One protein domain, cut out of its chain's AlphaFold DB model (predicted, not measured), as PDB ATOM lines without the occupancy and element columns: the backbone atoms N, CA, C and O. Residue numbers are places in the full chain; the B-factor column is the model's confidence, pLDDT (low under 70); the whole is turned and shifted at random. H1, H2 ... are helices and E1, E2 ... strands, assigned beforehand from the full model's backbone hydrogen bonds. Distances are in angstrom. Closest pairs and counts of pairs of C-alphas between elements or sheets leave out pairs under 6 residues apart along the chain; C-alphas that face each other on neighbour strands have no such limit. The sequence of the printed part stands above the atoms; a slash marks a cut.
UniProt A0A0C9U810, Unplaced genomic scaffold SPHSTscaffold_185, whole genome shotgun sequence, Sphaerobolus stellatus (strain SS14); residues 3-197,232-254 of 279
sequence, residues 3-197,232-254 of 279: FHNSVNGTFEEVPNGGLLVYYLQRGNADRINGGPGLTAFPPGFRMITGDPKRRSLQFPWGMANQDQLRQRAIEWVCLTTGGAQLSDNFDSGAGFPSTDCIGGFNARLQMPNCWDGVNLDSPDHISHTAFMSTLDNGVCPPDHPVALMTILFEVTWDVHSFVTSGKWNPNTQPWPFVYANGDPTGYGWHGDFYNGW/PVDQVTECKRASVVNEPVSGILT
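Overview. This is residues 3 to 197 and 232 to 254 of the 279 residues of an uncharacterized protein of Sphaerobolus stellatus (strain SS14) (UniProt A0A0C9U810). Little regular structure is present: two sheets lie partly face to face, strands crossed, the twisted four-stranded E2 E6 E5 E4 and the pair E3 E7, amid long loops; residues 232 to 248 stick out. The 218 printed residues give E1 E2 E3 H1 E4 E5 E6 H2 E7 H3, mixed class, 59 residues in named elements. Both sheets are antiparallel; the whole is compact, radius of gyration 18.9 A, spans 55 by 42 by 35 A.

Along the chain. E1 is residues 11 to 13, from C-alpha 11 at (-37.901, 57.428, 52.859); E2 16 to 24, 22.7 A; E3 46 to 50; H1 66 to 72; E4 74 to 79; E5 104 to 110; E6 150 to 157, 23.2 A; H2 160 to 164; E7 190 to 194; H3 233 to 236, to C-alpha 236 at (-44.412, 31.123, 58.643).

Arrangement. Hairpins E4 E5 and E5 E6 form a meander, successive antiparallel neighbours; N 77 and O 106 are 2.8 A apart, N 107 and O 155 2.9 A. E2 neighbours E6, N 20 to O 154 2.9 A; E3 neighbours E7, N 193 to O 47 2.8 A. The sheets form a sandwich, face to face, strands at 54 degrees; C-alphas 109 and 191 are the closest of E5 and E7, 7.1 A. H1 only grazes the four-stranded sheet; H2 and H3 are not on it. In H1 and H2 every O i to N i+4 pair is within hydrogen-bond range; H3 is too short. E1 pairs with no named strand.

Size, cuts and confidence. Residues 198 to 231 are cut out, the gap 19.2 A between C-alphas. E5 to E6 is a long link; pLDDT is under 70 at residues 81 to 94.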
ATOM      1  N   PHE A   3     -37.528  53.650  48.965       98.19
ATOM      2  CA  PHE A   3     -37.719  54.737  48.015       98.19
ATOM      3  C   PHE A   3     -37.349  56.056  48.690       98.19
ATOM      4  O   PHE A   3     -37.849  56.350  49.774       98.19
ATOM      5  N   HIS A   4     -36.487  56.851  48.062       97.94
ATOM      6  CA  HIS A   4     -36.107  58.176  48.534       97.94
ATOM      7  C   HIS A   4     -36.836  59.252  47.725       97.94
ATOM      8  O   HIS A   4     -36.572  59.460  46.538       97.94
ATOM      9  N   ASN A   5     -37.739  59.972  48.384       96.31
ATOM     10  CA  ASN A   5     -38.457  61.084  47.782       96.31
ATOM     11  C   ASN A   5     -37.548  62.319  47.717       96.31
ATOM     12  O   ASN A   5     -37.289  62.974  48.725       96.31
ATOM     13  N   SER A   6     -37.093  62.676  46.518       90.81
ATOM     14  CA  SER A   6     -36.178  63.804  46.307       90.81
ATOM     15  C   SER A   6     -36.788  65.183  46.583       90.81
ATOM     16  O   SER A   6     -36.039  66.146  46.731       90.81
ATOM     17  N   VAL A   7     -38.119  65.300  46.663       92.38
ATOM     18  CA  VAL A   7     -38.810  66.579  46.892       92.38
ATOM     19  C   VAL A   7     -38.758  66.985  48.362       92.38
ATOM     20  O   VAL A   7     -38.556  68.157  48.669       92.38
ATOM     21  N   ASN A   8     -38.950  66.033  49.275       94.50
ATOM     22  CA  ASN A   8     -39.046  66.294  50.716       94.50
ATOM     23  C   ASN A   8     -38.005  65.530  51.558       94.50
ATOM     24  O   ASN A   8     -37.989  65.688  52.776       94.50
ATOM     25  N   GLY A   9     -37.154  64.709  50.934       94.88
ATOM     26  CA  GLY A   9     -36.089  63.946  51.586       94.88
ATOM     27  C   GLY A   9     -36.558  62.741  52.407       94.88
ATOM     28  O   GLY A   9     -35.764  62.179  53.155       94.88
ATOM     29  N   THR A  10     -37.834  62.346  52.320       97.06
ATOM     30  CA  THR A  10     -38.354  61.215  53.107       97.06
ATOM     31  C   THR A  10     -38.067  59.865  52.458       97.06
ATOM     32  O   THR A  10     -37.927  59.767  51.239       97.06
ATOM     33  N   PHE A  11     -38.072  58.813  53.272       97.94
ATOM     34  CA  PHE A  11     -37.901  57.428  52.859       97.94
ATOM     35  C   PHE A  11     -39.176  56.627  53.088       97.94
ATOM     36  O   PHE A  11     -39.841  56.789  54.107       97.94
ATOM     37  N   GLU A  12     -39.488  55.738  52.160       97.62
ATOM     38  CA  GLU A  12     -40.612  54.807  52.249       97.62
ATOM     39  C   GLU A  12     -40.101  53.397  51.968       97.62
ATOM     40  O   GLU A  12     -39.311  53.198  51.045       97.62
ATOM     41  N   GLU A  13     -40.497  52.419  52.780       97.12
ATOM     42  CA  GLU A  13     -40.119  51.023  52.551       97.12
ATOM     43  C   GLU A  13     -40.659  50.539  51.197       97.12
ATOM     44  O   GLU A  13     -41.828  50.743  50.871       97.12
ATOM     45  N   VAL A  14     -39.805  49.888  50.404       97.81
ATOM     46  CA  VAL A  14     -40.235  49.266  49.146       97.81
ATOM     47  C   VAL A  14     -40.829  47.891  49.461       97.81
ATOM     48  O   VAL A  14     -40.112  47.059  50.041       97.81
ATOM     49  N   PRO A  15     -42.084  47.609  49.060       96.88
ATOM     50  CA  PRO A  15     -42.676  46.288  49.229       96.88
ATOM     51  C   PRO A  15     -41.795  45.200  48.608       96.88
ATOM     52  O   PRO A  15     -41.138  45.418  47.588       96.88
ATOM     53  N   ASN A  16     -41.741  44.028  49.234       94.94
ATOM     54  CA  ASN A  16     -40.919  42.918  48.763       94.94
ATOM     55  C   ASN A  16     -41.545  41.563  49.090       94.94
ATOM     56  O   ASN A  16     -42.393  41.462  49.975       94.94
ATOM     57  N   GLY A  17     -41.101  40.530  48.375       89.38
ATOM     58  CA  GLY A  17     -41.558  39.148  48.552       89.38
ATOM     59  C   GLY A  17     -40.969  38.417  49.766       89.38
ATOM     60  O   GLY A  17     -41.248  37.235  49.942       89.38
ATOM     61  N   GLY A  18     -40.163  39.087  50.594       89.75
ATOM     62  CA  GLY A  18     -39.383  38.464  51.661       89.75
ATOM     63  C   GLY A  18     -38.041  37.903  51.182       89.75
ATOM     64  O   GLY A  18     -37.651  38.064  50.024       89.75
ATOM     65  N   LEU A  19     -37.320  37.273  52.112       91.38
ATOM     66  CA  LEU A  19     -36.059  36.587  51.844       91.38
ATOM     67  C   LEU A  19     -36.331  35.128  51.481       91.38
ATOM     68  O   LEU A  19     -36.808  34.360  52.318       91.38
ATOM     69  N   LEU A  20     -35.966  34.745  50.264       92.75
ATOM     70  CA  LEU A  20     -35.910  33.355  49.841       92.75
ATOM     71  C   LEU A  20     -34.479  32.837  50.012       92.75
ATOM     72  O   LEU A  20     -33.518  33.482  49.593       92.75
ATOM     73  N   VAL A  21     -34.338  31.676  50.653       94.56
ATOM     74  CA  VAL A  21     -33.042  31.040  50.914       94.56
ATOM     75  C   VAL A  21     -33.004  29.693  50.214       94.56
ATOM     76  O   VAL A  21     -33.763  28.789  50.559       94.56
ATOM     77  N   TYR A  22     -32.092  29.547  49.262       94.81
ATOM     78  CA  TYR A  22     -31.863  28.291  48.567       94.81
ATOM     79  C   TYR A  22     -30.706  27.523  49.198       94.81
ATOM     80  O   TYR A  22     -29.662  28.101  49.498       94.81
ATOM     81  N   TYR A  23     -30.885  26.209  49.315       94.69
ATOM     82  CA  TYR A  23     -29.838  25.237  49.619       94.69
ATOM     83  C   TYR A  23     -29.594  24.429  48.343       94.69
ATOM     84  O   TYR A  23     -30.400  23.576  47.977       94.69
ATOM     85  N   LEU A  24     -28.522  24.760  47.626       93.19
ATOM     86  CA  LEU A  24     -28.241  24.266  46.281       93.19
ATOM     87  C   LEU A  24     -27.074  23.278  46.295       93.19
ATOM     88  O   LEU A  24     -25.953  23.624  46.684       93.19
ATOM     89  N   GLN A  25     -27.324  22.057  45.820       92.00
ATOM     90  CA  GLN A  25     -26.261  21.085  45.587       92.00
ATOM     91  C   GLN A  25     -25.528  21.458  44.297       92.00
ATOM     92  O   GLN A  25     -26.118  21.484  43.218       92.00
ATOM     93  N   ARG A  26     -24.272  21.891  44.434       92.00
ATOM     94  CA  ARG A  26     -23.475  22.496  43.362       92.00
ATOM     95  C   ARG A  26     -22.019  22.075  43.451       92.00
ATOM     96  O   ARG A  26     -21.511  21.755  44.525       92.00
ATOM     97  N   GLY A  27     -21.334  22.169  42.316       92.69
ATOM     98  CA  GLY A  27     -19.903  21.929  42.227       92.69
ATOM     99  C   GLY A  27     -19.528  20.462  42.079       92.69
ATOM    100  O   GLY A  27     -20.346  19.546  42.160       92.69
ATOM    101  N   ASN A  28     -18.238  20.245  41.851       94.62
ATOM    102  CA  ASN A  28     -17.700  18.931  41.504       94.62
ATOM    103  C   ASN A  28     -17.722  17.960  42.688       94.62
ATOM    104  O   ASN A  28     -17.568  16.760  42.494       94.62
ATOM    105  N   ALA A  29     -17.870  18.479  43.909       94.44
ATOM    106  CA  ALA A  29     -17.978  17.662  45.103       94.44
ATOM    107  C   ALA A  29     -19.359  17.013  45.256       94.44
ATOM    108  O   ALA A  29     -19.463  16.016  45.960       94.44
ATOM    109  N   ASP A  30     -20.398  17.527  44.596       92.88
ATOM    110  CA  ASP A  30     -21.727  16.921  44.627       92.88
ATOM    111  C   ASP A  30     -21.695  15.478  44.085       92.88
ATOM    112  O   ASP A  30     -21.046  15.179  43.076       92.88
ATOM    113  N   ARG A  31     -22.410  14.566  44.752       91.75
ATOM    114  CA  ARG A  31     -22.456  13.146  44.384       91.75
ATOM    115  C   ARG A  31     -23.075  12.931  43.013       91.75
ATOM    116  O   ARG A  31     -22.633  12.030  42.303       91.75
ATOM    117  N   ILE A  32     -24.048  13.753  42.609       88.62
ATOM    118  CA  ILE A  32     -24.638  13.643  41.265       88.62
ATOM    119  C   ILE A  32     -23.614  13.955  40.164       88.62
ATOM    120  O   ILE A  32     -23.708  13.424  39.059       88.62
ATOM    121  N   ASN A  33     -22.587  14.742  40.499       90.50
ATOM    122  CA  ASN A  33     -21.466  15.080  39.627       90.50
ATOM    123  C   ASN A  33     -20.279  14.106  39.779       90.50
ATOM    124  O   ASN A  33     -19.212  14.342  39.213       90.50
ATOM    125  N   GLY A  34     -20.442  13.011  40.533       91.62
ATOM    126  CA  GLY A  34     -19.397  12.013  40.785       91.62
ATOM    127  C   GLY A  34     -18.390  12.395  41.876       91.62
ATOM    128  O   GLY A  34     -17.351  11.743  41.993       91.62
ATOM    129  N   GLY A  35     -18.669  13.439  42.661       93.69
ATOM    130  CA  GLY A  35     -17.835  13.866  43.780       93.69
ATOM    131  C   GLY A  35     -18.037  13.057  45.069       93.69
ATOM    132  O   GLY A  35     -18.927  12.207  45.155       93.69
ATOM    133  N   PRO A  36     -17.221  13.321  46.111       93.62
ATOM    134  CA  PRO A  36     -17.322  12.649  47.413       93.62
ATOM    135  C   PRO A  36     -18.600  12.983  48.213       93.62
ATOM    136  O   PRO A  36     -18.984  12.230  49.110       93.62
ATOM    137  N   GLY A  37     -19.280  14.078  47.882       94.62
ATOM    138  CA  GLY A  37     -20.453  14.618  48.564       94.62
ATOM    139  C   GLY A  37     -20.207  15.996  49.173       94.62
ATOM    140  O   GLY A  37     -19.077  16.365  49.495       94.62
ATOM    141  N   LEU A  38     -21.293  16.757  49.326       96.94
ATOM    142  CA  LEU A  38     -21.289  18.055  49.999       96.94
ATOM    143  C   LEU A  38     -21.433  17.883  51.510       96.94
ATOM    144  O   LEU A  38     -22.068  16.944  51.994       96.94
ATOM    145  N   THR A  39     -20.865  18.834  52.241       97.56
ATOM    146  CA  THR A  39     -20.883  18.865  53.703       97.56
ATOM    147  C   THR A  39     -21.883  19.911  54.197       97.56
ATOM    148  O   THR A  39     -21.963  21.022  53.667       97.56
ATOM    149  N   ALA A  40     -22.672  19.559  55.210       97.75
ATOM    150  CA  ALA A  40     -23.509  20.504  55.938       97.75
ATOM    151  C   ALA A  40     -22.664  21.417  56.836       97.75
ATOM    152  O   ALA A  40     -21.536  21.101  57.207       97.75
ATOM    153  N   PHE A  41     -23.231  22.548  57.235       98.19
ATOM    154  CA  PHE A  41     -22.557  23.470  58.144       98.19
ATOM    155  C   PHE A  41     -22.491  22.880  59.564       98.19
ATOM    156  O   PHE A  41     -23.521  22.418  60.068       98.19
ATOM    157  N   PRO A  42     -21.332  22.913  60.244       97.06
ATOM    158  CA  PRO A  42     -21.233  22.478  61.635       97.06
ATOM    159  C   PRO A  42     -22.002  23.413  62.593       97.06
ATOM    160  O   PRO A  42     -22.256  24.580  62.262       97.06
ATOM    161  N   PRO A  43     -22.400  22.950  63.794       97.38
ATOM    162  CA  PRO A  43     -23.024  23.811  64.799       97.38
ATOM    163  C   PRO A  43     -22.156  25.029  65.138       97.38
ATOM    164  O   PRO A  43     -20.964  24.897  65.405       97.38
ATOM    165  N   GLY A  44     -22.759  26.221  65.137       96.88
ATOM    166  CA  GLY A  44     -22.055  27.484  65.405       96.88
ATOM    167  C   GLY A  44     -21.305  28.080  64.211       96.88
ATOM    168  O   GLY A  44     -20.729  29.155  64.356       96.88
ATOM    169  N   PHE A  45     -21.334  27.427  63.044       98.50
ATOM    170  CA  PHE A  45     -20.760  27.971  61.816       98.50
ATOM    171  C   PHE A  45     -21.438  29.281  61.406       98.50
ATOM    172  O   PHE A  45     -22.673  29.365  61.397       98.50
ATOM    173  N   ARG A  46     -20.642  30.284  61.027       98.12
ATOM    174  CA  ARG A  46     -21.138  31.576  60.540       98.12
ATOM    175  C   ARG A  46     -20.221  32.174  59.486       98.12
ATOM    176  O   ARG A  46     -19.014  32.062  59.599       98.12
ATOM    177  N   MET A  47     -20.796  32.850  58.500       98.06
ATOM    178  CA  MET A  47     -20.045  33.490  57.416       98.06
ATOM    179  C   MET A  47     -20.781  34.711  56.872       98.06
ATOM    180  O   MET A  47     -21.999  34.827  57.026       98.06
ATOM    181  N   ILE A  48     -20.045  35.600  56.210       97.38
ATOM    182  CA  ILE A  48     -20.584  36.784  55.533       97.38
ATOM    183  C   ILE A  48     -20.134  36.799  54.072       97.38
ATOM    184  O   ILE A  48     -19.031  36.373  53.725       97.38
ATOM    185  N   THR A  49     -20.974  37.360  53.208       95.94
ATOM    186  CA  THR A  49     -20.587  37.769  51.856       95.94
ATOM    187  C   THR A  49     -21.102  39.171  51.543       95.94
ATOM    188  O   THR A  49     -22.098  39.629  52.103       95.94
ATOM    189  N   GLY A  50     -20.420  39.863  50.633       94.19
ATOM    190  CA  GLY A  50     -20.639  41.284  50.368       94.19
ATOM    191  C   GLY A  50     -19.940  42.212  51.352       94.19
ATOM    192  O   GLY A  50     -19.132  41.792  52.175       94.19
ATOM    193  N   ASP A  51     -20.202  43.509  51.210       94.31
ATOM    194  CA  ASP A  51     -19.651  44.537  52.095       94.31
ATOM    195  C   ASP A  51     -20.608  45.739  52.142       94.31
ATOM    196  O   ASP A  51     -20.747  46.439  51.132       94.31
ATOM    197  N   PRO A  52     -21.228  46.041  53.300       94.50
ATOM    198  CA  PRO A  52     -22.170  47.150  53.433       94.50
ATOM    199  C   PRO A  52     -21.566  48.526  53.141       94.50
ATOM    200  O   PRO A  52     -22.305  49.498  52.951       94.50
ATOM    201  N   LYS A  53     -20.238  48.649  53.108       95.88
ATOM    202  CA  LYS A  53     -19.561  49.915  52.831       95.88
ATOM    203  C   LYS A  53     -19.362  50.167  51.342       95.88
ATOM    204  O   LYS A  53     -19.144  51.316  50.973       95.88
ATOM    205  N   ARG A  54     -19.420  49.154  50.475       95.00
ATOM    206  CA  ARG A  54     -19.110  49.336  49.047       95.00
ATOM    207  C   ARG A  54     -20.076  50.309  48.379       95.00
ATOM    208  O   ARG A  54     -21.271  50.300  48.672       95.00
ATOM    209  N   ARG A  55     -19.543  51.155  47.491       95.19
ATOM    210  CA  ARG A  55     -20.304  52.119  46.665       95.19
ATOM    211  C   ARG A  55     -19.890  52.141  45.191       95.19
ATOM    212  O   ARG A  55     -20.337  52.983  44.420       95.19
ATOM    213  N   SER A  56     -18.995  51.243  44.804       93.00
ATOM    214  CA  SER A  56     -18.559  51.071  43.424       93.00
ATOM    215  C   SER A  56     -17.989  49.677  43.230       93.00
ATOM    216  O   SER A  56     -17.590  49.014  44.197       93.00
ATOM    217  N   LEU A  57     -17.866  49.283  41.965       90.62
ATOM    218  CA  LEU A  57     -17.067  48.139  41.553       90.62
ATOM    219  C   LEU A  57     -15.623  48.306  42.067       90.62
ATOM    220  O   LEU A  57     -15.036  49.378  41.905       90.62
ATOM    221  N   GLN A  58     -15.077  47.274  42.713       90.44
ATOM    222  CA  GLN A  58     -13.716  47.280  43.277       90.44
ATOM    223  C   GLN A  58     -12.743  46.460  42.429       90.44
ATOM    224  O   GLN A  58     -11.556  46.771  42.358       90.44
ATOM    225  N   PHE A  59     -13.251  45.423  41.764       90.81
ATOM    226  CA  PHE A  59     -12.463  44.501  40.956       90.81
ATOM    227  C   PHE A  59     -13.046  44.397  39.543       90.81
ATOM    228  O   PHE A  59     -14.254  44.569  39.373       90.81
ATOM    229  N   PRO A  60     -12.241  44.087  38.511       88.81
ATOM    230  CA  PRO A  60     -12.777  43.759  37.195       88.81
ATOM    231  C   PRO A  60     -13.799  42.624  37.287       88.81
ATOM    232  O   PRO A  60     -13.622  41.685  38.068       88.81
ATOM    233  N   TRP A  61     -14.859  42.699  36.485       85.56
ATOM    234  CA  TRP A  61     -15.849  41.632  36.423       85.56
ATOM    235  C   TRP A  61     -15.197  40.345  35.902       85.56
ATOM    236  O   TRP A  61     -14.680  40.308  34.786       85.56
ATOM    237  N   GLY A  62     -15.179  39.295  36.721       88.00
ATOM    238  CA  GLY A  62     -14.483  38.055  36.394       88.00
ATOM    239  C   GLY A  62     -14.552  37.016  37.510       88.00
ATOM    240  O   GLY A  62     -15.258  37.188  38.496       88.00
ATOM    241  N   MET A  63     -13.846  35.904  37.334       93.19
ATOM    242  CA  MET A  63     -13.758  34.812  38.319       93.19
ATOM    243  C   MET A  63     -12.311  34.341  38.497       93.19
ATOM    244  O   MET A  63     -12.059  33.197  38.853       93.19
ATOM    245  N   ALA A  64     -11.334  35.202  38.198       94.31
ATOM    246  CA  ALA A  64      -9.925  34.820  38.207       94.31
ATOM    247  C   ALA A  64      -9.361  34.633  39.627       94.31
ATOM    248  O   ALA A  64      -8.324  34.000  39.795       94.31
ATOM    249  N   ASN A  65     -10.010  35.210  40.642       96.00
ATOM    250  CA  ASN A  65      -9.618  35.105  42.045       96.00
ATOM    251  C   ASN A  65     -10.828  35.295  42.980       96.00
ATOM    252  O   ASN A  65     -11.926  35.639  42.536       96.00
ATOM    253  N   GLN A  66     -10.604  35.089  44.280       96.56
ATOM    254  CA  GLN A  66     -11.639  35.166  45.316       96.56
ATOM    255  C   GLN A  66     -12.293  36.548  45.436       96.56
ATOM    256  O   GLN A  66     -13.487  36.629  45.712       96.56
ATOM    257  N   ASP A  67     -11.561  37.632  45.183       95.06
ATOM    258  CA  ASP A  67     -12.119  38.986  45.235       95.06
ATOM    259  C   ASP A  67     -13.116  39.238  44.100       95.06
ATOM    260  O   ASP A  67     -14.198  39.791  44.323       95.06
ATOM    261  N   GLN A  68     -12.782  38.779  42.890       93.94
ATOM    262  CA  GLN A  68     -13.688  38.845  41.747       93.94
ATOM    263  C   GLN A  68     -14.908  37.936  41.948       93.94
ATOM    264  O   GLN A  68     -16.029  38.374  41.703       93.94
ATOM    265  N   LEU A  69     -14.713  36.713  42.458       95.12
ATOM    266  CA  LEU A  69     -15.803  35.787  42.787       95.12
ATOM    267  C   LEU A  69     -16.747  36.381  43.836       95.12
ATOM    268  O   LEU A  69     -17.944  36.453  43.591       95.12
ATOM    269  N   ARG A  70     -16.222  36.901  44.951       94.19
ATOM    270  CA  ARG A  70     -17.028  37.549  45.998       94.19
ATOM    271  C   ARG A  70     -17.817  38.739  45.463       94.19
ATOM    272  O   ARG A  70     -18.939  38.971  45.895       94.19
ATOM    273  N   GLN A  71     -17.239  39.516  44.548       92.06
ATOM    274  CA  GLN A  71     -17.958  40.617  43.914       92.06
ATOM    275  C   GLN A  71     -19.062  40.120  42.973       92.06
ATOM    276  O   GLN A  71     -20.152  40.676  42.991       92.06
ATOM    277  N   ARG A  72     -18.793  39.082  42.175       91.19
ATOM    278  CA  ARG A  72     -19.776  38.488  41.256       91.19
ATOM    279  C   ARG A  72     -20.863  37.680  41.952       91.19
ATOM    280  O   ARG A  72     -21.910  37.462  41.363       91.19
ATOM    281  N   ALA A  73     -20.616  37.235  43.180       93.06
ATOM    282  CA  ALA A  73     -21.585  36.517  43.992       93.06
ATOM    283  C   ALA A  73     -22.795  37.382  44.371       93.06
ATOM    284  O   ALA A  73     -23.746  36.859  44.941       93.06
ATOM    285  N   ILE A  74     -22.755  38.688  44.091       91.88
ATOM    286  CA  ILE A  74     -23.852  39.621  44.310       91.88
ATOM    287  C   ILE A  74     -24.256  40.191  42.962       91.88
ATOM    288  O   ILE A  74     -23.478  40.884  42.308       91.88
ATOM    289  N   GLU A  75     -25.487  39.907  42.572       87.00
ATOM    290  CA  GLU A  75     -26.049  40.325  41.298       87.00
ATOM    291  C   GLU A  75     -27.524  40.686  41.455       87.00
ATOM    292  O   GLU A  75     -28.151  40.472  42.496       87.00
ATOM    293  N   TRP A  76     -28.093  41.242  40.399       87.94
ATOM    294  CA  TRP A  76     -29.519  41.492  40.312       87.94
ATOM    295  C   TRP A  76     -29.998  41.311  38.881       87.94
ATOM    296  O   TRP A  76     -29.234  41.395  37.919       87.94
ATOM    297  N   VAL A  77     -31.300  41.096  38.750       86.31
ATOM    298  CA  VAL A  77     -32.012  41.044  37.484       86.31
ATOM    299  C   VAL A  77     -33.284  41.880  37.577       86.31
ATOM    300  O   VAL A  77     -33.989  41.905  38.589       86.31
ATOM    301  N   CYS A  78     -33.570  42.596  36.496       86.69
ATOM    302  CA  CYS A  78     -34.795  43.360  36.340       86.69
ATOM    303  C   CYS A  78     -35.851  42.461  35.688       86.69
ATOM    304  O   CYS A  78     -35.747  42.137  34.506       86.69
ATOM    305  N   LEU A  79     -36.836  41.996  36.458       87.38
ATOM    306  CA  LEU A  79     -37.845  41.061  35.958       87.38
ATOM    307  C   LEU A  79     -38.884  41.783  35.077       87.38
ATOM    308  O   LEU A  79     -39.213  42.949  35.305       87.38
ATOM    309  N   THR A  80     -39.443  41.076  34.089       80.56
ATOM    310  CA  THR A  80     -40.457  41.604  33.148       80.56
ATOM    311  C   THR A  80     -41.703  40.710  33.093       80.56
ATOM    312  O   THR A  80     -41.699  39.586  33.603       80.56
ATOM    313  N   THR A  81     -42.783  41.178  32.460       66.81
ATOM    314  CA  THR A  81     -44.008  40.388  32.241       66.81
ATOM    315  C   THR A  81     -43.750  39.271  31.223       66.81
ATOM    316  O   THR A  81     -43.767  39.515  30.019       66.81
ATOM    317  N   GLY A  82     -43.490  38.051  31.703       57.31
ATOM    318  CA  GLY A  82     -43.170  36.878  30.871       57.31
ATOM    319  C   GLY A  82     -42.019  36.009  31.390       57.31
ATOM    320  O   GLY A  82     -41.680  35.017  30.754       57.31
ATOM    321  N   GLY A  83     -41.431  36.368  32.536       54.88
ATOM    322  CA  GLY A  83     -40.253  35.716  33.108       54.88
ATOM    323  C   GLY A  83     -39.060  36.668  33.144       54.88
ATOM    324  O   GLY A  83     -39.167  37.841  32.767       54.88
ATOM    325  N   ALA A  84     -37.915  36.174  33.620       48.44
ATOM    326  CA  ALA A  84     -36.660  36.905  33.533       48.44
ATOM    327  C   ALA A  84     -36.300  37.087  32.050       48.44
ATOM    328  O   ALA A  84     -35.686  36.220  31.436       48.44
ATOM    329  N   GLN A  85     -36.689  38.215  31.456       46.50
ATOM    330  CA  GLN A  85     -35.887  38.777  30.384       46.50
ATOM    331  C   GLN A  85     -34.596  39.171  31.085       46.50
ATOM    332  O   GLN A  85     -34.552  40.160  31.814       46.50
ATOM    333  N   LEU A  86     -33.574  38.328  30.945       45.97
ATOM    334  CA  LEU A  86     -32.205  38.772  31.116       45.97
ATOM    335  C   LEU A  86     -32.083  39.929  30.130       45.97
ATOM    336  O   LEU A  86     -31.992  39.704  28.929       45.97
ATOM    337  N   SER A  87     -32.257  41.168  30.587       41.12
ATOM    338  CA  SER A  87     -31.980  42.300  29.723       41.12
ATOM    339  C   SER A  87     -30.514  42.140  29.356       41.12
ATOM    340  O   SER A  87     -29.659  42.288  30.227       41.12
ATOM    341  N   ASP A  88     -30.241  41.797  28.099       35.78
ATOM    342  CA  ASP A  88     -28.917  41.476  27.552       35.78
ATOM    343  C   ASP A  88     -27.901  42.637  27.642       35.78
ATOM    344  O   ASP A  88     -26.807  42.571  27.091       35.78
ATOM    345  N   ASN A  89     -28.205  43.687  28.405       39.12
ATOM    346  CA  ASN A  89     -27.265  44.709  28.833       39.12
ATOM    347  C   ASN A  89     -26.669  44.340  30.201       39.12
ATOM    348  O   ASN A  89     -26.806  45.063  31.188       39.12
ATOM    349  N   PHE A  90     -25.955  43.214  30.232       43.78
ATOM    350  CA  PHE A  90     -24.982  42.855  31.269       43.78
ATOM    351  C   PHE A  90     -23.727  43.743  31.199       43.78
ATOM    352  O   PHE A  90     -22.609  43.245  31.286       43.78
ATOM    353  N   ASP A  91     -23.861  45.065  31.078       41.16
ATOM    354  CA  ASP A  91     -22.663  45.919  31.024       41.16
ATOM    355  C   ASP A  91     -21.977  46.060  32.404       41.16
ATOM    356  O   ASP A  91     -21.018  46.811  32.564       41.16
ATOM    357  N   SER A  92     -22.446  45.313  33.421       48.03
ATOM    358  CA  SER A  92     -21.621  44.766  34.524       48.03
ATOM    359  C   SER A  92     -22.384  43.946  35.581       48.03
ATOM    360  O   SER A  92     -21.733  43.416  36.471       48.03
ATOM    361  N   GLY A  93     -23.723  43.826  35.543       54.06
ATOM    362  CA  GLY A  93     -24.492  43.020  36.522       54.06
ATOM    363  C   GLY A  93     -24.360  43.463  37.993       54.06
ATOM    364  O   GLY A  93     -24.822  42.771  38.895       54.06
ATOM    365  N   ALA A  94     -23.731  44.616  38.236       67.69
ATOM    366  CA  ALA A  94     -23.407  45.143  39.550       67.69
ATOM    367  C   ALA A  94     -23.884  46.597  39.671       67.69
ATOM    368  O   ALA A  94     -23.895  47.347  38.695       67.69
ATOM    369  N   GLY A  95     -24.281  47.001  40.878       84.31
ATOM    370  CA  GLY A  95     -24.858  48.321  41.143       84.31
ATOM    371  C   GLY A  95     -26.381  48.352  40.994       84.31
ATOM    372  O   GLY A  95     -27.007  47.310  41.041       84.31
ATOM    373  N   PHE A  96     -27.008  49.517  40.857       89.38
ATOM    374  CA  PHE A  96     -28.450  49.623  40.608       89.38
ATOM    375  C   PHE A  96     -28.757  49.901  39.130       89.38
ATOM    376  O   PHE A  96     -27.988  50.614  38.476       89.38
ATOM    377  N   PRO A  97     -29.890  49.398  38.601       85.69
ATOM    378  CA  PRO A  97     -30.378  49.785  37.286       85.69
ATOM    379  C   PRO A  97     -30.813  51.251  37.261       85.69
ATOM    380  O   PRO A  97     -31.053  51.883  38.286       85.69
ATOM    381  N   SER A  98     -31.006  51.775  36.054       82.00
ATOM    382  CA  SER A  98     -31.686  53.052  35.811       82.00
ATOM    383  C   SER A  98     -33.064  52.873  35.159       82.00
ATOM    384  O   SER A  98     -33.588  53.818  34.579       82.00
ATOM    385  N   THR A  99     -33.625  51.662  35.201       85.62
ATOM    386  CA  THR A  99     -34.882  51.285  34.537       85.62
ATOM    387  C   THR A  99     -35.910  50.791  35.543       85.62
ATOM    388  O   THR A  99     -35.551  50.301  36.611       85.62
ATOM    389  N   ASP A 100     -37.187  50.890  35.179       90.25
ATOM    390  CA  ASP A 100     -38.265  50.189  35.870       90.25
ATOM    391  C   ASP A 100     -38.178  48.676  35.636       90.25
ATOM    392  O   ASP A 100     -37.811  48.226  34.547       90.25
ATOM    393  N   CYS A 101     -38.529  47.916  36.673       90.88
ATOM    394  CA  CYS A 101     -38.562  46.462  36.684       90.88
ATOM    395  C   CYS A 101     -39.987  46.010  36.952       90.88
ATOM    396  O   CYS A 101     -40.381  45.822  38.101       90.88
ATOM    397  N   ILE A 102     -40.752  45.839  35.872       91.31
ATOM    398  CA  ILE A 102     -42.198  45.575  35.910       91.31
ATOM    399  C   ILE A 102     -42.525  44.313  36.722       91.31
ATOM    400  O   ILE A 102     -43.521  44.274  37.437       91.31
ATOM    401  N   GLY A 103     -41.685  43.279  36.629       88.62
ATOM    402  CA  GLY A 103     -41.812  42.043  37.409       88.62
ATOM    403  C   GLY A 103     -41.101  42.072  38.768       88.62
ATOM    404  O   GLY A 103     -41.105  41.061  39.463       88.62
ATOM    405  N   GLY A 104     -40.460  43.187  39.124       91.75
ATOM    406  CA  GLY A 104     -39.678  43.368  40.345       91.75
ATOM    407  C   GLY A 104     -38.163  43.443  40.121       91.75
ATOM    408  O   GLY A 104     -37.605  42.852  39.194       91.75
ATOM    409  N   PHE A 105     -37.488  44.185  40.999       92.88
ATOM    410  CA  PHE A 105     -36.031  44.195  41.118       92.88
ATOM    411  C   PHE A 105     -35.617  42.999  41.981       92.88
ATOM    412  O   PHE A 105     -35.824  43.011  43.195       92.88
ATOM    413  N   ASN A 106     -35.098  41.950  41.348       91.88
ATOM    414  CA  ASN A 106     -34.694  40.712  42.005       91.88
ATOM    415  C   ASN A 106     -33.187  40.744  42.227       91.88
ATOM    416  O   ASN A 106     -32.428  40.750  41.265       91.88
ATOM    417  N   ALA A 107     -32.754  40.799  43.481       92.25
ATOM    418  CA  ALA A 107     -31.342  40.730  43.810       92.25
ATOM    419  C   ALA A 107     -31.014  39.363  44.408       92.25
ATOM    420  O   ALA A 107     -31.801  38.803  45.178       92.25
ATOM    421  N   ARG A 108     -29.833  38.853  44.059       92.44
ATOM    422  CA  ARG A 108     -29.279  37.584  44.521       92.44
ATOM    423  C   ARG A 108     -27.903  37.742  45.135       92.44
ATOM    424  O   ARG A 108     -27.073  38.514  44.660       92.44
ATOM    425  N   LEU A 109     -27.666  36.966  46.178       93.88
ATOM    426  CA  LEU A 109     -26.407  36.940  46.892       93.88
ATOM    427  C   LEU A 109     -26.038  35.495  47.219       93.88
ATOM    428  O   LEU A 109     -26.786  34.795  47.895       93.88
ATOM    429  N   GLN A 110     -24.886  35.043  46.736       96.12
ATOM    430  CA  GLN A 110     -24.356  33.711  46.996       96.12
ATOM    431  C   GLN A 110     -23.297  33.757  48.098       96.12
ATOM    432  O   GLN A 110     -22.380  34.584  48.078       96.12
ATOM    433  N   MET A 111     -23.400  32.831  49.046       97.88
ATOM    434  CA  MET A 111     -22.392  32.644  50.085       97.88
ATOM    435  C   MET A 111     -21.180  31.852  49.568       97.88
ATOM    436  O   MET A 111     -21.331  31.025  48.659       97.88
ATOM    437  N   PRO A 112     -19.991  32.043  50.168       97.75
ATOM    438  CA  PRO A 112     -18.883  31.105  50.051       97.75
ATOM    439  C   PRO A 112     -19.340  29.665  50.311       97.75
ATOM    440  O   PRO A 112     -20.170  29.402  51.181       97.75
ATOM    441  N   ASN A 113     -18.807  28.728  49.539       97.25
ATOM    442  CA  ASN A 113     -19.229  27.327  49.525       97.25
ATOM    443  C   ASN A 113     -18.056  26.348  49.700       97.25
ATOM    444  O   ASN A 113     -18.186  25.154  49.436       97.25
ATOM    445  N   CYS A 114     -16.922  26.851  50.181       98.50
ATOM    446  CA  CYS A 114     -15.749  26.089  50.579       98.50
ATOM    447  C   CYS A 114     -15.294  26.532  51.969       98.50
ATOM    448  O   CYS A 114     -15.325  27.722  52.281       98.50
ATOM    449  N   TRP A 115     -14.853  25.582  52.787       98.75
ATOM    450  CA  TRP A 115     -14.454  25.786  54.177       98.75
ATOM    451  C   TRP A 115     -13.060  25.217  54.445       98.75
ATOM    452  O   TRP A 115     -12.689  24.178  53.894       98.75
ATOM    453  N   ASP A 116     -12.297  25.889  55.309       98.56
ATOM    454  CA  ASP A 116     -10.964  25.449  55.749       98.56
ATOM    455  C   ASP A 116     -10.971  24.133  56.550       98.56
ATOM    456  O   ASP A 116      -9.926  23.507  56.733       98.56
ATOM    457  N   GLY A 117     -12.149  23.674  56.987       98.06
ATOM    458  CA  GLY A 117     -12.324  22.426  57.728       98.06
ATOM    459  C   GLY A 117     -11.994  22.528  59.218       98.06
ATOM    460  O   GLY A 117     -12.017  21.513  59.914       98.06
ATOM    461  N   VAL A 118     -11.667  23.725  59.712       97.94
ATOM    462  CA  VAL A 118     -11.166  23.953  61.071       97.94
ATOM    463  C   VAL A 118     -11.969  25.032  61.792       97.94
ATOM    464  O   VAL A 118     -12.461  24.797  62.896       97.94
ATOM    465  N   ASN A 119     -12.111  26.214  61.198       98.50
ATOM    466  CA  ASN A 119     -12.633  27.388  61.886       98.50
ATOM    467  C   ASN A 119     -14.130  27.557  61.623       98.50
ATOM    468  O   ASN A 119     -14.544  27.785  60.495       98.50
ATOM    469  N   LEU A 120     -14.953  27.506  62.672       98.44
ATOM    470  CA  LEU A 120     -16.397  27.788  62.568       98.44
ATOM    471  C   LEU A 120     -16.694  29.259  62.234       98.44
ATOM    472  O   LEU A 120     -17.811  29.597  61.851       98.44
ATOM    473  N   ASP A 121     -15.704  30.117  62.468       98.44
ATOM    474  CA  ASP A 121     -15.718  31.536  62.174       98.44
ATOM    475  C   ASP A 121     -14.288  32.094  62.146       98.44
ATOM    476  O   ASP A 121     -13.387  31.554  62.792       98.44
ATOM    477  N   SER A 122     -14.097  33.231  61.484       97.62
ATOM    478  CA  SER A 122     -12.876  34.040  61.526       97.62
ATOM    479  C   SER A 122     -13.183  35.447  62.060       97.62
ATOM    480  O   SER A 122     -14.327  35.885  61.996       97.62
ATOM    481  N   PRO A 123     -12.195  36.215  62.567       97.31
ATOM    482  CA  PRO A 123     -12.442  37.567  63.086       97.31
ATOM    483  C   PRO A 123     -13.106  38.536  62.094       97.31
ATOM    484  O   PRO A 123     -13.715  39.516  62.507       97.31
ATOM    485  N   ASP A 124     -12.956  38.277  60.795       95.94
ATOM    486  CA  ASP A 124     -13.572  39.024  59.697       95.94
ATOM    487  C   ASP A 124     -14.820  38.340  59.109       95.94
ATOM    488  O   ASP A 124     -15.365  38.837  58.128       95.94
ATOM    489  N   HIS A 125     -15.245  37.203  59.673       97.62
ATOM    490  CA  HIS A 125     -16.351  36.352  59.217       97.62
ATOM    491  C   HIS A 125     -16.235  35.835  57.774       97.62
ATOM    492  O   HIS A 125     -17.215  35.364  57.197       97.62
ATOM    493  N   ILE A 126     -15.045  35.935  57.177       97.12
ATOM    494  CA  ILE A 126     -14.818  35.710  55.749       97.12
ATOM    495  C   ILE A 126     -13.653  34.745  55.523       97.12
ATOM    496  O   ILE A 126     -13.815  33.780  54.784       97.12
ATOM    497  N   SER A 127     -12.493  34.980  56.146       98.00
ATOM    498  CA  SER A 127     -11.221  34.306  55.824       98.00
ATOM    499  C   SER A 127     -11.186  32.792  56.063       98.00
ATOM    500  O   SER A 127     -10.277  32.144  55.565       98.00
ATOM    501  N   HIS A 128     -12.132  32.228  56.817       98.50
ATOM    502  CA  HIS A 128     -12.272  30.773  56.990       98.50
ATOM    503  C   HIS A 128     -13.083  30.102  55.863       98.50
ATOM    504  O   HIS A 128     -13.278  28.884  55.867       98.50
ATOM    505  N   THR A 129     -13.592  30.888  54.911       98.62
ATOM    506  CA  THR A 129     -14.387  30.416  53.777       98.62
ATOM    507  C   THR A 129     -13.860  30.941  52.450       98.62
ATOM    508  O   THR A 129     -13.266  32.017  52.360       98.62
ATOM    509  N   ALA A 130     -14.150  30.203  51.384       98.50
ATOM    510  CA  ALA A 130     -13.847  30.596  50.019       98.50
ATOM    511  C   ALA A 130     -14.990  30.226  49.068       98.50
ATOM    512  O   ALA A 130     -15.820  29.360  49.348       98.50
ATOM    513  N   PHE A 131     -15.024  30.879  47.914       98.31
ATOM    514  CA  PHE A 131     -15.802  30.420  46.773       98.31
ATOM    515  C   PHE A 131     -15.044  29.317  46.036       98.31
ATOM    516  O   PHE A 131     -13.810  29.317  45.980       98.31
ATOM    517  N   MET A 132     -15.787  28.409  45.408       97.62
ATOM    518  CA  MET A 132     -15.234  27.508  44.396       97.62
ATOM    519  C   MET A 132     -14.611  28.291  43.225       97.62
ATOM    520  O   MET A 132     -14.787  29.499  43.078       97.62
ATOM    521  N   SER A 133     -13.895  27.591  42.343       96.81
ATOM    522  CA  SER A 133     -13.262  28.177  41.152       96.81
ATOM    523  C   SER A 133     -14.231  28.916  40.211       96.81
ATOM    524  O   SER A 133     -13.793  29.730  39.402       96.81
ATOM    525  N   THR A 134     -15.535  28.627  40.288       92.94
ATOM    526  CA  THR A 134     -16.617  29.432  39.698       92.94
ATOM    527  C   THR A 134     -17.771  29.550  40.707       92.94
ATOM    528  O   THR A 134     -17.724  28.916  41.758       92.94
ATOM    529  N   LEU A 135     -18.801  30.357  40.427       88.38
ATOM    530  CA  LEU A 135     -19.919  30.538  41.367       88.38
ATOM    531  C   LEU A 135     -20.880  29.345  41.398       88.38
ATOM    532  O   LEU A 135     -21.093  28.755  42.456       88.38
ATOM    533  N   ASP A 136     -21.444  28.971  40.248       84.25
ATOM    534  CA  ASP A 136     -22.463  27.916  40.188       84.25
ATOM    535  C   ASP A 136     -21.874  26.498  40.208       84.25
ATOM    536  O   ASP A 136     -22.603  25.543  40.464       84.25
ATOM    537  N   ASN A 137     -20.576  26.342  39.929       86.06
ATOM    538  CA  ASN A 137     -19.882  25.054  39.853       86.06
ATOM    539  C   ASN A 137     -18.386  25.174  40.201       86.06
ATOM    540  O   ASN A 137     -17.872  26.251  40.500       86.06
ATOM    541  N   GLY A 138     -17.650  24.068  40.094       94.56
ATOM    542  CA  GLY A 138     -16.194  24.061  40.176       94.56
ATOM    543  C   GLY A 138     -15.652  23.336  41.396       94.56
ATOM    544  O   GLY A 138     -16.303  22.460  41.970       94.56
ATOM    545  N   VAL A 139     -14.409  23.668  41.736       96.88
ATOM    546  CA  VAL A 139     -13.639  23.005  42.792       96.88
ATOM    547  C   VAL A 139     -13.275  23.985  43.890       96.88
ATOM    548  O   VAL A 139     -13.018  25.161  43.624       96.88
ATOM    549  N   CYS A 140     -13.227  23.486  45.119       98.00
ATOM    550  CA  CYS A 140     -12.716  24.258  46.236       98.00
ATOM    551  C   CYS A 140     -11.201  24.467  46.138       98.00
ATOM    552  O   CYS A 140     -10.492  23.582  45.643       98.00
ATOM    553  N   PRO A 141     -10.688  25.627  46.587       98.06
ATOM    554  CA  PRO A 141      -9.255  25.857  46.618       98.06
ATOM    555  C   PRO A 141      -8.585  24.961  47.679       98.06
ATOM    556  O   PRO A 141      -9.241  24.545  48.636       98.06
ATOM    557  N   PRO A 142      -7.283  24.642  47.537       98.12
ATOM    558  CA  PRO A 142      -6.607  23.685  48.420       98.12
ATOM    559  C   PRO A 142      -6.572  24.070  49.905       98.12
ATOM    560  O   PRO A 142      -6.459  23.192  50.754       98.12
ATOM    561  N   ASP A 143      -6.640  25.364  50.214       98.19
ATOM    562  CA  ASP A 143      -6.680  25.908  51.575       98.19
ATOM    563  C   ASP A 143      -8.090  25.891  52.197       98.19
ATOM    564  O   ASP A 143      -8.215  26.040  53.408       98.19
ATOM    565  N   HIS A 144      -9.131  25.638  51.396       98.62
ATOM    566  CA  HIS A 144     -10.518  25.480  51.842       98.62
ATOM    567  C   HIS A 144     -11.128  24.186  51.288       98.62
ATOM    568  O   HIS A 144     -12.079  24.237  50.510       98.62
ATOM    569  N   PRO A 145     -10.586  23.005  51.627       98.00
ATOM    570  CA  PRO A 145     -10.866  21.771  50.895       98.00
ATOM    571  C   PRO A 145     -12.277  21.205  51.120       98.00
ATOM    572  O   PRO A 145     -12.687  20.299  50.392       98.00
ATOM    573  N   VAL A 146     -13.020  21.687  52.122       98.44
ATOM    574  CA  VAL A 146     -14.340  21.149  52.462       98.44
ATOM    575  C   VAL A 146     -15.418  21.864  51.653       98.44
ATOM    576  O   VAL A 146     -15.729  23.023  51.912       98.44
ATOM    577  N   ALA A 147     -16.013  21.165  50.684       98.00
ATOM    578  CA  ALA A 147     -17.137  21.683  49.912       98.00
ATOM    579  C   ALA A 147     -18.424  21.673  50.744       98.00
ATOM    580  O   ALA A 147     -18.878  20.620  51.205       98.00
ATOM    581  N   LEU A 148     -19.019  22.849  50.909       98.00
ATOM    582  CA  LEU A 148     -20.260  23.051  51.640       98.00
ATOM    583  C   LEU A 148     -21.469  23.036  50.697       98.00
ATOM    584  O   LEU A 148     -21.362  23.316  49.500       98.00
ATOM    585  N   MET A 149     -22.646  22.761  51.256       96.31
ATOM    586  CA  MET A 149     -23.920  23.096  50.614       96.31
ATOM    587  C   MET A 149     -23.927  24.580  50.199       96.31
ATOM    588  O   MET A 149     -23.566  25.443  50.995       96.31
ATOM    589  N   THR A 150     -24.328  24.904  48.966       96.19
ATOM    590  CA  THR A 150     -24.317  26.303  48.506       96.19
ATOM    591  C   THR A 150     -25.566  27.031  48.988       96.19
ATOM    592  O   THR A 150     -26.678  26.550  48.782       96.19
ATOM    593  N   ILE A 151     -25.386  28.210  49.587       97.38
ATOM    594  CA  ILE A 151     -26.487  29.091  49.989       97.38
ATOM    595  C   ILE A 151     -26.607  30.251  49.011       97.38
ATOM    596  O   ILE A 151     -25.628  30.954  48.753       97.38
ATOM    597  N   LEU A 152     -27.824  30.470  48.518       96.38
ATOM    598  CA  LEU A 152     -28.197  31.651  47.747       96.38
ATOM    599  C   LEU A 152     -29.348  32.360  48.462       96.38
ATOM    600  O   LEU A 152     -30.362  31.744  48.779       96.38
ATOM    601  N   PHE A 153     -29.189  33.650  48.708       96.94
ATOM    602  CA  PHE A 153     -30.243  34.540  49.170       96.94
ATOM    603  C   PHE A 153     -30.829  35.276  47.979       96.94
ATOM    604  O   PHE A 153     -30.089  35.789  47.143       96.94
ATOM    605  N   GLU A 154     -32.150  35.362  47.925       94.06
ATOM    606  CA  GLU A 154     -32.869  36.098  46.898       94.06
ATOM    607  C   GLU A 154     -33.946  36.975  47.537       94.06
ATOM    608  O   GLU A 154     -34.671  36.544  48.436       94.06
ATOM    609  N   VAL A 155     -34.044  38.222  47.075       95.31
ATOM    610  CA  VAL A 155     -35.102  39.156  47.467       95.31
ATOM    611  C   VAL A 155     -35.609  39.869  46.222       95.31
ATOM    612  O   VAL A 155     -34.825  40.433  45.460       95.31
ATOM    613  N   THR A 156     -36.930  39.898  46.049       95.12
ATOM    614  CA  THR A 156     -37.585  40.670  44.984       95.12
ATOM    615  C   THR A 156     -38.312  41.865  45.577       95.12
ATOM    616  O   THR A 156     -39.230  41.687  46.379       95.12
ATOM    617  N   TRP A 157     -37.931  43.073  45.162       96.75
ATOM    618  CA  TRP A 157     -38.612  44.317  45.517       96.75
ATOM    619  C   TRP A 157     -39.551  44.787  44.404       96.75
ATOM    620  O   TRP A 157     -39.168  44.841  43.234       96.75
ATOM    621  N   ASP A 158     -40.757  45.205  44.781       96.81
ATOM    622  CA  ASP A 158     -41.751  45.793  43.882       96.81
ATOM    623  C   ASP A 158     -41.473  47.288  43.668       96.81
ATOM    624  O   ASP A 158     -42.127  48.175  44.223       96.81
ATOM    625  N   VAL A 159     -40.455  47.571  42.853       96.06
ATOM    626  CA  VAL A 159     -40.124  48.937  42.418       96.06
ATOM    627  C   VAL A 159     -41.165  49.509  41.451       96.06
ATOM    628  O   VAL A 159     -41.356  50.726  41.403       96.06
ATOM    629  N   HIS A 160     -41.883  48.642  40.731       95.56
ATOM    630  CA  HIS A 160     -42.891  49.024  39.745       95.56
ATOM    631  C   HIS A 160     -44.114  49.698  40.386       95.56
ATOM    632  O   HIS A 160     -44.705  50.615  39.805       95.56
ATOM    633  N   SER A 161     -44.461  49.333  41.624       97.25
ATOM    634  CA  SER A 161     -45.507  50.008  42.409       97.25
ATOM    635  C   SER A 161     -45.307  51.529  42.536       97.25
ATOM    636  O   SER A 161     -46.275  52.294  42.607       97.25
ATOM    637  N   PHE A 162     -44.063  52.017  42.499       97.38
ATOM    638  CA  PHE A 162     -43.758  53.450  42.550       97.38
ATOM    639  C   PHE A 162     -43.976  54.147  41.203       97.38
ATOM    640  O   PHE A 162     -44.295  55.337  41.182       97.38
ATOM    641  N   VAL A 163     -43.881  53.411  40.091       96.44
ATOM    642  CA  VAL A 163     -44.254  53.911  38.759       96.44
ATOM    643  C   VAL A 163     -45.767  54.005  38.632       96.44
ATOM    644  O   VAL A 163     -46.300  55.058  38.287       96.44
ATOM    645  N   THR A 164     -46.479  52.931  38.974       97.06
ATOM    646  CA  THR A 164     -47.946  52.871  38.841       97.06
ATOM    647  C   THR A 164     -48.673  53.820  39.794       97.06
ATOM    648  O   THR A 164     -49.724  54.352  39.439       97.06
ATOM    649  N   SER A 165     -48.096  54.110  40.965       97.06
ATOM    650  CA  SER A 165     -48.601  55.144  41.882       97.06
ATOM    651  C   SER A 165     -48.221  56.578  41.487       97.06
ATOM    652  O   SER A 165     -48.674  57.526  42.131       97.06
ATOM    653  N   GLY A 166     -47.394  56.766  40.453       96.44
ATOM    654  CA  GLY A 166     -46.939  58.078  39.986       96.44
ATOM    655  C   GLY A 166     -45.869  58.742  40.861       96.44
ATOM    656  O   GLY A 166     -45.555  59.912  40.650       96.44
ATOM    657  N   LYS A 167     -45.297  58.023  41.838       96.06
ATOM    658  CA  LYS A 167     -44.211  58.521  42.701       96.06
ATOM    659  C   LYS A 167     -42.857  58.566  41.985       96.06
ATOM    660  O   LYS A 167     -41.995  59.349  42.378       96.06
ATOM    661  N   TRP A 168     -42.676  57.748  40.950       95.88
ATOM    662  CA  TRP A 168     -41.453  57.663  40.159       95.88
ATOM    663  C   TRP A 168     -41.760  57.584  38.660       95.88
ATOM    664  O   TRP A 168     -42.630  56.833  38.233       95.88
ATOM    665  N   ASN A 169     -41.027  58.342  37.846       94.81
ATOM    666  CA  ASN A 169     -41.065  58.239  36.391       94.81
ATOM    667  C   ASN A 169     -39.677  57.839  35.855       94.81
ATOM    668  O   ASN A 169     -38.803  58.705  35.764       94.81
ATOM    669  N   PRO A 170     -39.463  56.576  35.445       91.50
ATOM    670  CA  PRO A 170     -38.158  56.089  34.984       91.50
ATOM    671  C   PRO A 170     -37.668  56.781  33.699       91.50
ATOM    672  O   PRO A 170     -36.475  56.776  33.418       91.50
ATOM    673  N   ASN A 171     -38.563  57.406  32.921       91.75
ATOM    674  CA  ASN A 171     -38.194  58.100  31.682       91.75
ATOM    675  C   ASN A 171     -37.624  59.504  31.926       91.75
ATOM    676  O   ASN A 171     -37.015  60.084  31.029       91.75
ATOM    677  N   THR A 172     -37.868  60.089  33.101       93.12
ATOM    678  CA  THR A 172     -37.492  61.483  33.402       93.12
ATOM    679  C   THR A 172     -36.758  61.652  34.726       93.12
ATOM    680  O   THR A 172     -36.194  62.718  34.972       93.12
ATOM    681  N   GLN A 173     -36.742  60.631  35.581       93.12
ATOM    682  CA  GLN A 173     -36.121  60.659  36.899       93.12
ATOM    683  C   GLN A 173     -35.111  59.516  37.042       93.12
ATOM    684  O   GLN A 173     -35.373  58.404  36.582       93.12
ATOM    685  N   PRO A 174     -33.972  59.755  37.718       91.81
ATOM    686  CA  PRO A 174     -33.007  58.700  38.006       91.81
ATOM    687  C   PRO A 174     -33.586  57.674  38.988       91.81
ATOM    688  O   PRO A 174     -34.621  57.910  39.614       91.81
ATOM    689  N   TRP A 175     -32.871  56.561  39.162       93.19
ATOM    690  CA  TRP A 175     -33.178  55.539  40.162       93.19
ATOM    691  C   TRP A 175     -33.331  56.155  41.571       93.19
ATOM    692  O   TRP A 175     -32.374  56.749  42.082       93.19
ATOM    693  N   PRO A 176     -34.516  56.046  42.205       96.38
ATOM    694  CA  PRO A 176     -34.802  56.693  43.483       96.38
ATOM    695  C   PRO A 176     -34.617  55.758  44.685       96.38
ATOM    696  O   PRO A 176     -34.881  56.169  45.815       96.38
ATOM    697  N   PHE A 177     -34.219  54.503  44.474       97.69
ATOM    698  CA  PHE A 177     -34.164  53.513  45.545       97.69
ATOM    699  C   PHE A 177     -32.770  53.394  46.155       97.69
ATOM    700  O   PHE A 177     -31.748  53.532  45.484       97.69
ATOM    701  N   VAL A 178     -32.740  53.128  47.458       97.38
ATOM    702  CA  VAL A 178     -31.522  53.006  48.258       97.38
ATOM    703  C   VAL A 178     -31.611  51.787  49.175       97.38
ATOM    704  O   VAL A 178     -32.678  51.463  49.709       97.38
ATOM    705  N   TYR A 179     -30.500  51.091  49.398       96.81
ATOM    706  CA  TYR A 179     -30.445  50.084  50.457       96.81
ATOM    707  C   TYR A 179     -30.420  50.741  51.846       96.81
ATOM    708  O   TYR A 179     -30.075  51.912  52.004       96.81
ATOM    709  N   ALA A 180     -30.807  49.973  52.870       95.56
ATOM    710  CA  ALA A 180     -30.967  50.459  54.245       95.56
ATOM    711  C   ALA A 180     -29.666  51.008  54.855       95.56
ATOM    712  O   ALA A 180     -29.709  51.888  55.703       95.56
ATOM    713  N   ASN A 181     -28.515  50.533  54.380       95.56
ATOM    714  CA  ASN A 181     -27.179  51.017  54.730       95.56
ATOM    715  C   ASN A 181     -26.791  52.335  54.027       95.56
ATOM    716  O   ASN A 181     -25.613  52.695  54.006       95.56
ATOM    717  N   GLY A 182     -27.749  53.043  53.420       96.62
ATOM    718  CA  GLY A 182     -27.512  54.321  52.755       96.62
ATOM    719  C   GLY A 182     -26.747  54.177  51.445       96.62
ATOM    720  O   GLY A 182     -25.995  55.078  51.069       96.62
ATOM    721  N   ASP A 183     -26.871  53.030  50.777       97.00
ATOM    722  CA  ASP A 183     -26.280  52.798  49.465       97.00
ATOM    723  C   ASP A 183     -27.265  53.153  48.337       97.00
ATOM    724  O   ASP A 183     -28.254  52.441  48.158       97.00
ATOM    725  N   PRO A 184     -27.012  54.224  47.559       95.62
ATOM    726  CA  PRO A 184     -27.779  54.568  46.365       95.62
ATOM    727  C   PRO A 184     -27.172  53.992  45.077       95.62
ATOM    728  O   PRO A 184     -27.594  54.373  43.990       95.62
ATOM    729  N   THR A 185     -26.128  53.169  45.181       94.00
ATOM    730  CA  THR A 185     -25.339  52.685  44.042       94.00
ATOM    731  C   THR A 185     -25.564  51.213  43.739       94.00
ATOM    732  O   THR A 185     -25.288  50.821  42.614       94.00
ATOM    733  N   GLY A 186     -26.053  50.422  44.701       92.75
ATOM    734  CA  GLY A 186     -26.379  48.997  44.564       92.75
ATOM    735  C   GLY A 186     -25.210  48.035  44.815       92.75
ATOM    736  O   GLY A 186     -25.352  46.836  44.607       92.75
ATOM    737  N   TYR A 187     -24.050  48.532  45.254       93.19
ATOM    738  CA  TYR A 187     -22.843  47.726  45.508       93.19
ATOM    739  C   TYR A 187     -22.673  47.292  46.969       93.19
ATOM    740  O   TYR A 187     -21.874  46.406  47.262       93.19
ATOM    741  N   GLY A 188     -23.384  47.937  47.888       94.25
ATOM    742  CA  GLY A 188     -23.274  47.755  49.329       94.25
ATOM    743  C   GLY A 188     -24.191  46.669  49.880       94.25
ATOM    744  O   GLY A 188     -24.498  46.681  51.071       94.25
ATOM    745  N   TRP A 189     -24.717  45.773  49.050       93.31
ATOM    746  CA  TRP A 189     -25.514  44.668  49.563       93.31
ATOM    747  C   TRP A 189     -24.608  43.596  50.185       93.31
ATOM    748  O   TRP A 189     -23.448  43.433  49.802       93.31
ATOM    749  N   HIS A 190     -25.113  42.921  51.210       95.56
ATOM    750  CA  HIS A 190     -24.407  41.879  51.944       95.56
ATOM    751  C   HIS A 190     -25.427  40.931  52.572       95.56
ATOM    752  O   HIS A 190     -26.622  41.240  52.635       95.56
ATOM    753  N   GLY A 191     -24.940  39.784  53.027       96.06
ATOM    754  CA  GLY A 191     -25.734  38.793  53.720       96.06
ATOM    755  C   GLY A 191     -24.881  38.047  54.727       96.06
ATOM    756  O   GLY A 191     -23.714  37.746  54.466       96.06
ATOM    757  N   ASP A 192     -25.525  37.701  55.833       97.00
ATOM    758  CA  ASP A 192     -24.917  36.998  56.950       97.00
ATOM    759  C   ASP A 192     -25.610  35.642  57.088       97.00
ATOM    760  O   ASP A 192     -26.840  35.547  57.061       97.00
ATOM    761  N   PHE A 193     -24.825  34.584  57.247       97.81
ATOM    762  CA  PHE A 193     -25.323  33.249  57.539       97.81
ATOM    763  C   PHE A 193     -24.867  32.823  58.929       97.81
ATOM    764  O   PHE A 193     -23.691  32.934  59.272       97.81
ATOM    765  N   TYR A 194     -25.801  32.288  59.710       96.94
ATOM    766  CA  TYR A 194     -25.525  31.605  60.966       96.94
ATOM    767  C   TYR A 194     -26.256  30.267  60.942       96.94
ATOM    768  O   TYR A 194     -27.472  30.230  60.739       96.94
ATOM    769  N   ASN A 195     -25.533  29.166  61.142       97.12
ATOM    770  CA  ASN A 195     -26.138  27.846  61.089       97.12
ATOM    771  C   ASN A 195     -27.113  27.639  62.258       97.12
ATOM    772  O   ASN A 195     -26.717  27.630  63.425       97.12
ATOM    773  N   GLY A 196     -28.387  27.453  61.917       94.62
ATOM    774  CA  GLY A 196     -29.470  27.157  62.853       94.62
ATOM    775  C   GLY A 196     -30.107  25.781  62.656       94.62
ATOM    776  O   GLY A 196     -31.115  25.497  63.303       94.62
ATOM    777  N   TRP A 197     -29.572  24.939  61.764       95.56
ATOM    778  CA  TRP A 197     -30.104  23.589  61.570       95.56
ATOM    779  C   TRP A 197     -29.880  22.730  62.819       95.56
ATOM    780  O   TRP A 197     -28.814  22.820  63.436       95.56
ATOM    781  N   PRO A 232     -47.232  25.835  56.305       88.00
ATOM    782  CA  PRO A 232     -48.067  26.757  55.542       88.00
ATOM    783  C   PRO A 232     -47.601  28.218  55.658       88.00
ATOM    784  O   PRO A 232     -47.102  28.644  56.701       88.00
ATOM    785  N   VAL A 233     -47.793  29.002  54.591       82.62
ATOM    786  CA  VAL A 233     -47.299  30.390  54.499       82.62
ATOM    787  C   VAL A 233     -47.830  31.274  55.631       82.62
ATOM    788  O   VAL A 233     -47.074  32.068  56.186       82.62
ATOM    789  N   ASP A 234     -49.099  31.126  56.008       83.62
ATOM    790  CA  ASP A 234     -49.715  31.882  57.101       83.62
ATOM    791  C   ASP A 234     -48.996  31.639  58.438       83.62
ATOM    792  O   ASP A 234     -48.644  32.603  59.116       83.62
ATOM    793  N   GLN A 235     -48.648  30.389  58.756       86.31
ATOM    794  CA  GLN A 235     -47.874  30.056  59.960       86.31
ATOM    795  C   GLN A 235     -46.450  30.622  59.925       86.31
ATOM    796  O   GLN A 235     -45.953  31.132  60.930       86.31
ATOM    797  N   VAL A 236     -45.777  30.582  58.769       80.62
ATOM    798  CA  VAL A 236     -44.412  31.123  58.643       80.62
ATOM    799  C   VAL A 236     -44.393  32.633  58.901       80.62
ATOM    800  O   VAL A 236     -43.459  33.134  59.526       80.62
ATOM    801  N   THR A 237     -45.443  33.366  58.507       79.00
ATOM    802  CA  THR A 237     -45.519  34.816  58.762       79.00
ATOM    803  C   THR A 237     -45.671  35.195  60.239       79.00
ATOM    804  O   THR A 237     -45.440  36.361  60.590       79.00
ATOM    805  N   GLU A 238     -46.011  34.237  61.106       82.38
ATOM    806  CA  GLU A 238     -46.071  34.411  62.562       82.38
ATOM    807  C   GLU A 238     -44.720  34.167  63.247       82.38
ATOM    808  O   GLU A 238     -44.501  34.661  64.356       82.38
ATOM    809  N   CYS A 239     -43.781  33.472  62.591       81.12
ATOM    810  CA  CYS A 239     -42.441  33.206  63.115       81.12
ATOM    811  C   CYS A 239     -41.568  34.473  63.068       81.12
ATOM    812  O   CYS A 239     -40.676  34.633  62.235       81.12
ATOM    813  N   LYS A 240     -41.857  35.422  63.961       83.19
ATOM    814  CA  LYS A 240     -41.175  36.716  64.062       83.19
ATOM    815  C   LYS A 240     -40.552  36.883  65.436       83.19
ATOM    816  O   LYS A 240     -41.189  36.677  66.466       83.19
ATOM    817  N   ARG A 241     -39.305  37.349  65.458       84.19
ATOM    818  CA  ARG A 241     -38.674  37.853  66.677       84.19
ATOM    819  C   ARG A 241     -39.008  39.334  66.824       84.19
ATOM    820  O   ARG A 241     -38.876  40.092  65.865       84.19
ATOM    821  N   ALA A 242     -39.408  39.755  68.024       86.31
ATOM    822  CA  ALA A 242     -39.550  41.177  68.327       86.31
ATOM    823  C   ALA A 242     -38.222  41.907  68.071       86.31
ATOM    824  O   ALA A 242     -37.152  41.378  68.392       86.31
ATOM    825  N   SER A 243     -38.292  43.115  67.502       87.44
ATOM    826  CA  SER A 243     -37.091  43.916  67.270       87.44
ATOM    827  C   SER A 243     -36.350  44.136  68.586       87.44
ATOM    828  O   SER A 243     -36.942  44.530  69.591       87.44
ATOM    829  N   VAL A 244     -35.044  43.888  68.571       89.62
ATOM    830  CA  VAL A 244     -34.159  44.189  69.705       89.62
ATOM    831  C   VAL A 244     -33.652  45.631  69.673       89.62
ATOM    832  O   VAL A 244     -33.110  46.108  70.665       89.62
ATOM    833  N   VAL A 245     -33.844  46.329  68.550       88.44
ATOM    834  CA  VAL A 245     -33.500  47.742  68.372       88.44
ATOM    835  C   VAL A 245     -34.787  48.554  68.285       88.44
ATOM    836  O   VAL A 245     -35.664  48.274  67.466       88.44
ATOM    837  N   ASN A 246     -34.913  49.561  69.148       89.25
ATOM    838  CA  ASN A 246     -36.062  50.459  69.150       89.25
ATOM    839  C   ASN A 246     -35.832  51.616  68.170       89.25
ATOM    840  O   ASN A 246     -35.328  52.672  68.556       89.25
ATOM    841  N   GLU A 247     -36.185  51.405  66.905       89.88
ATOM    842  CA  GLU A 247     -36.137  52.440  65.875       89.88
ATOM    843  C   GLU A 247     -37.263  52.287  64.837       89.88
ATOM    844  O   GLU A 247     -37.736  51.172  64.601       89.88
ATOM    845  N   PRO A 248     -37.711  53.386  64.203       91.88
ATOM    846  CA  PRO A 248     -38.658  53.313  63.097       91.88
ATOM    847  C   PRO A 248     -38.025  52.647  61.869       91.88
ATOM    848  O   PRO A 248     -37.011  53.124  61.364       91.88
ATOM    849  N   VAL A 249     -38.655  51.583  61.366       92.50
ATOM    850  CA  VAL A 249     -38.225  50.857  60.152       92.50
ATOM    851  C   VAL A 249     -39.293  50.815  59.058       92.50
ATOM    852  O   VAL A 249     -39.024  50.359  57.956       92.50
ATOM    853  N   SER A 250     -40.500  51.300  59.344       92.50
ATOM    854  CA  SER A 250     -41.641  51.271  58.430       92.50
ATOM    855  C   SER A 250     -42.398  52.599  58.431       92.50
ATOM    856  O   SER A 250     -42.238  53.434  59.327       92.50
ATOM    857  N   GLY A 251     -43.232  52.797  57.410       94.69
ATOM    858  CA  GLY A 251     -43.920  54.062  57.161       94.69
ATOM    859  C   GLY A 251     -43.029  55.089  56.458       94.69
ATOM    860  O   GLY A 251     -42.063  54.734  55.786       94.69
ATOM    861  N   ILE A 252     -43.385  56.370  56.593       96.75
ATOM    862  CA  ILE A 252     -42.617  57.481  56.024       96.75
ATOM    863  C   ILE A 252     -41.570  57.934  57.040       96.75
ATOM    864  O   ILE A 252     -41.907  58.450  58.107       96.75
ATOM    865  N   LEU A 253     -40.298  57.748  56.700       96.56
ATOM    866  CA  LEU A 253     -39.157  58.051  57.554       96.56
ATOM    867  C   LEU A 253     -38.468  59.341  57.104       96.56
ATOM    868  O   LEU A 253     -38.370  59.631  55.916       96.56
ATOM    869  N   THR A 254     -37.922  60.102  58.048       94.31
ATOM    870  CA  THR A 254     -37.078  61.280  57.758       94.31
ATOM    871  C   THR A 254     -35.593  60.932  57.639       94.31
ATOM    872  O   THR A 254     -34.798  61.761  57.215       94.31
TER     873      THR A 254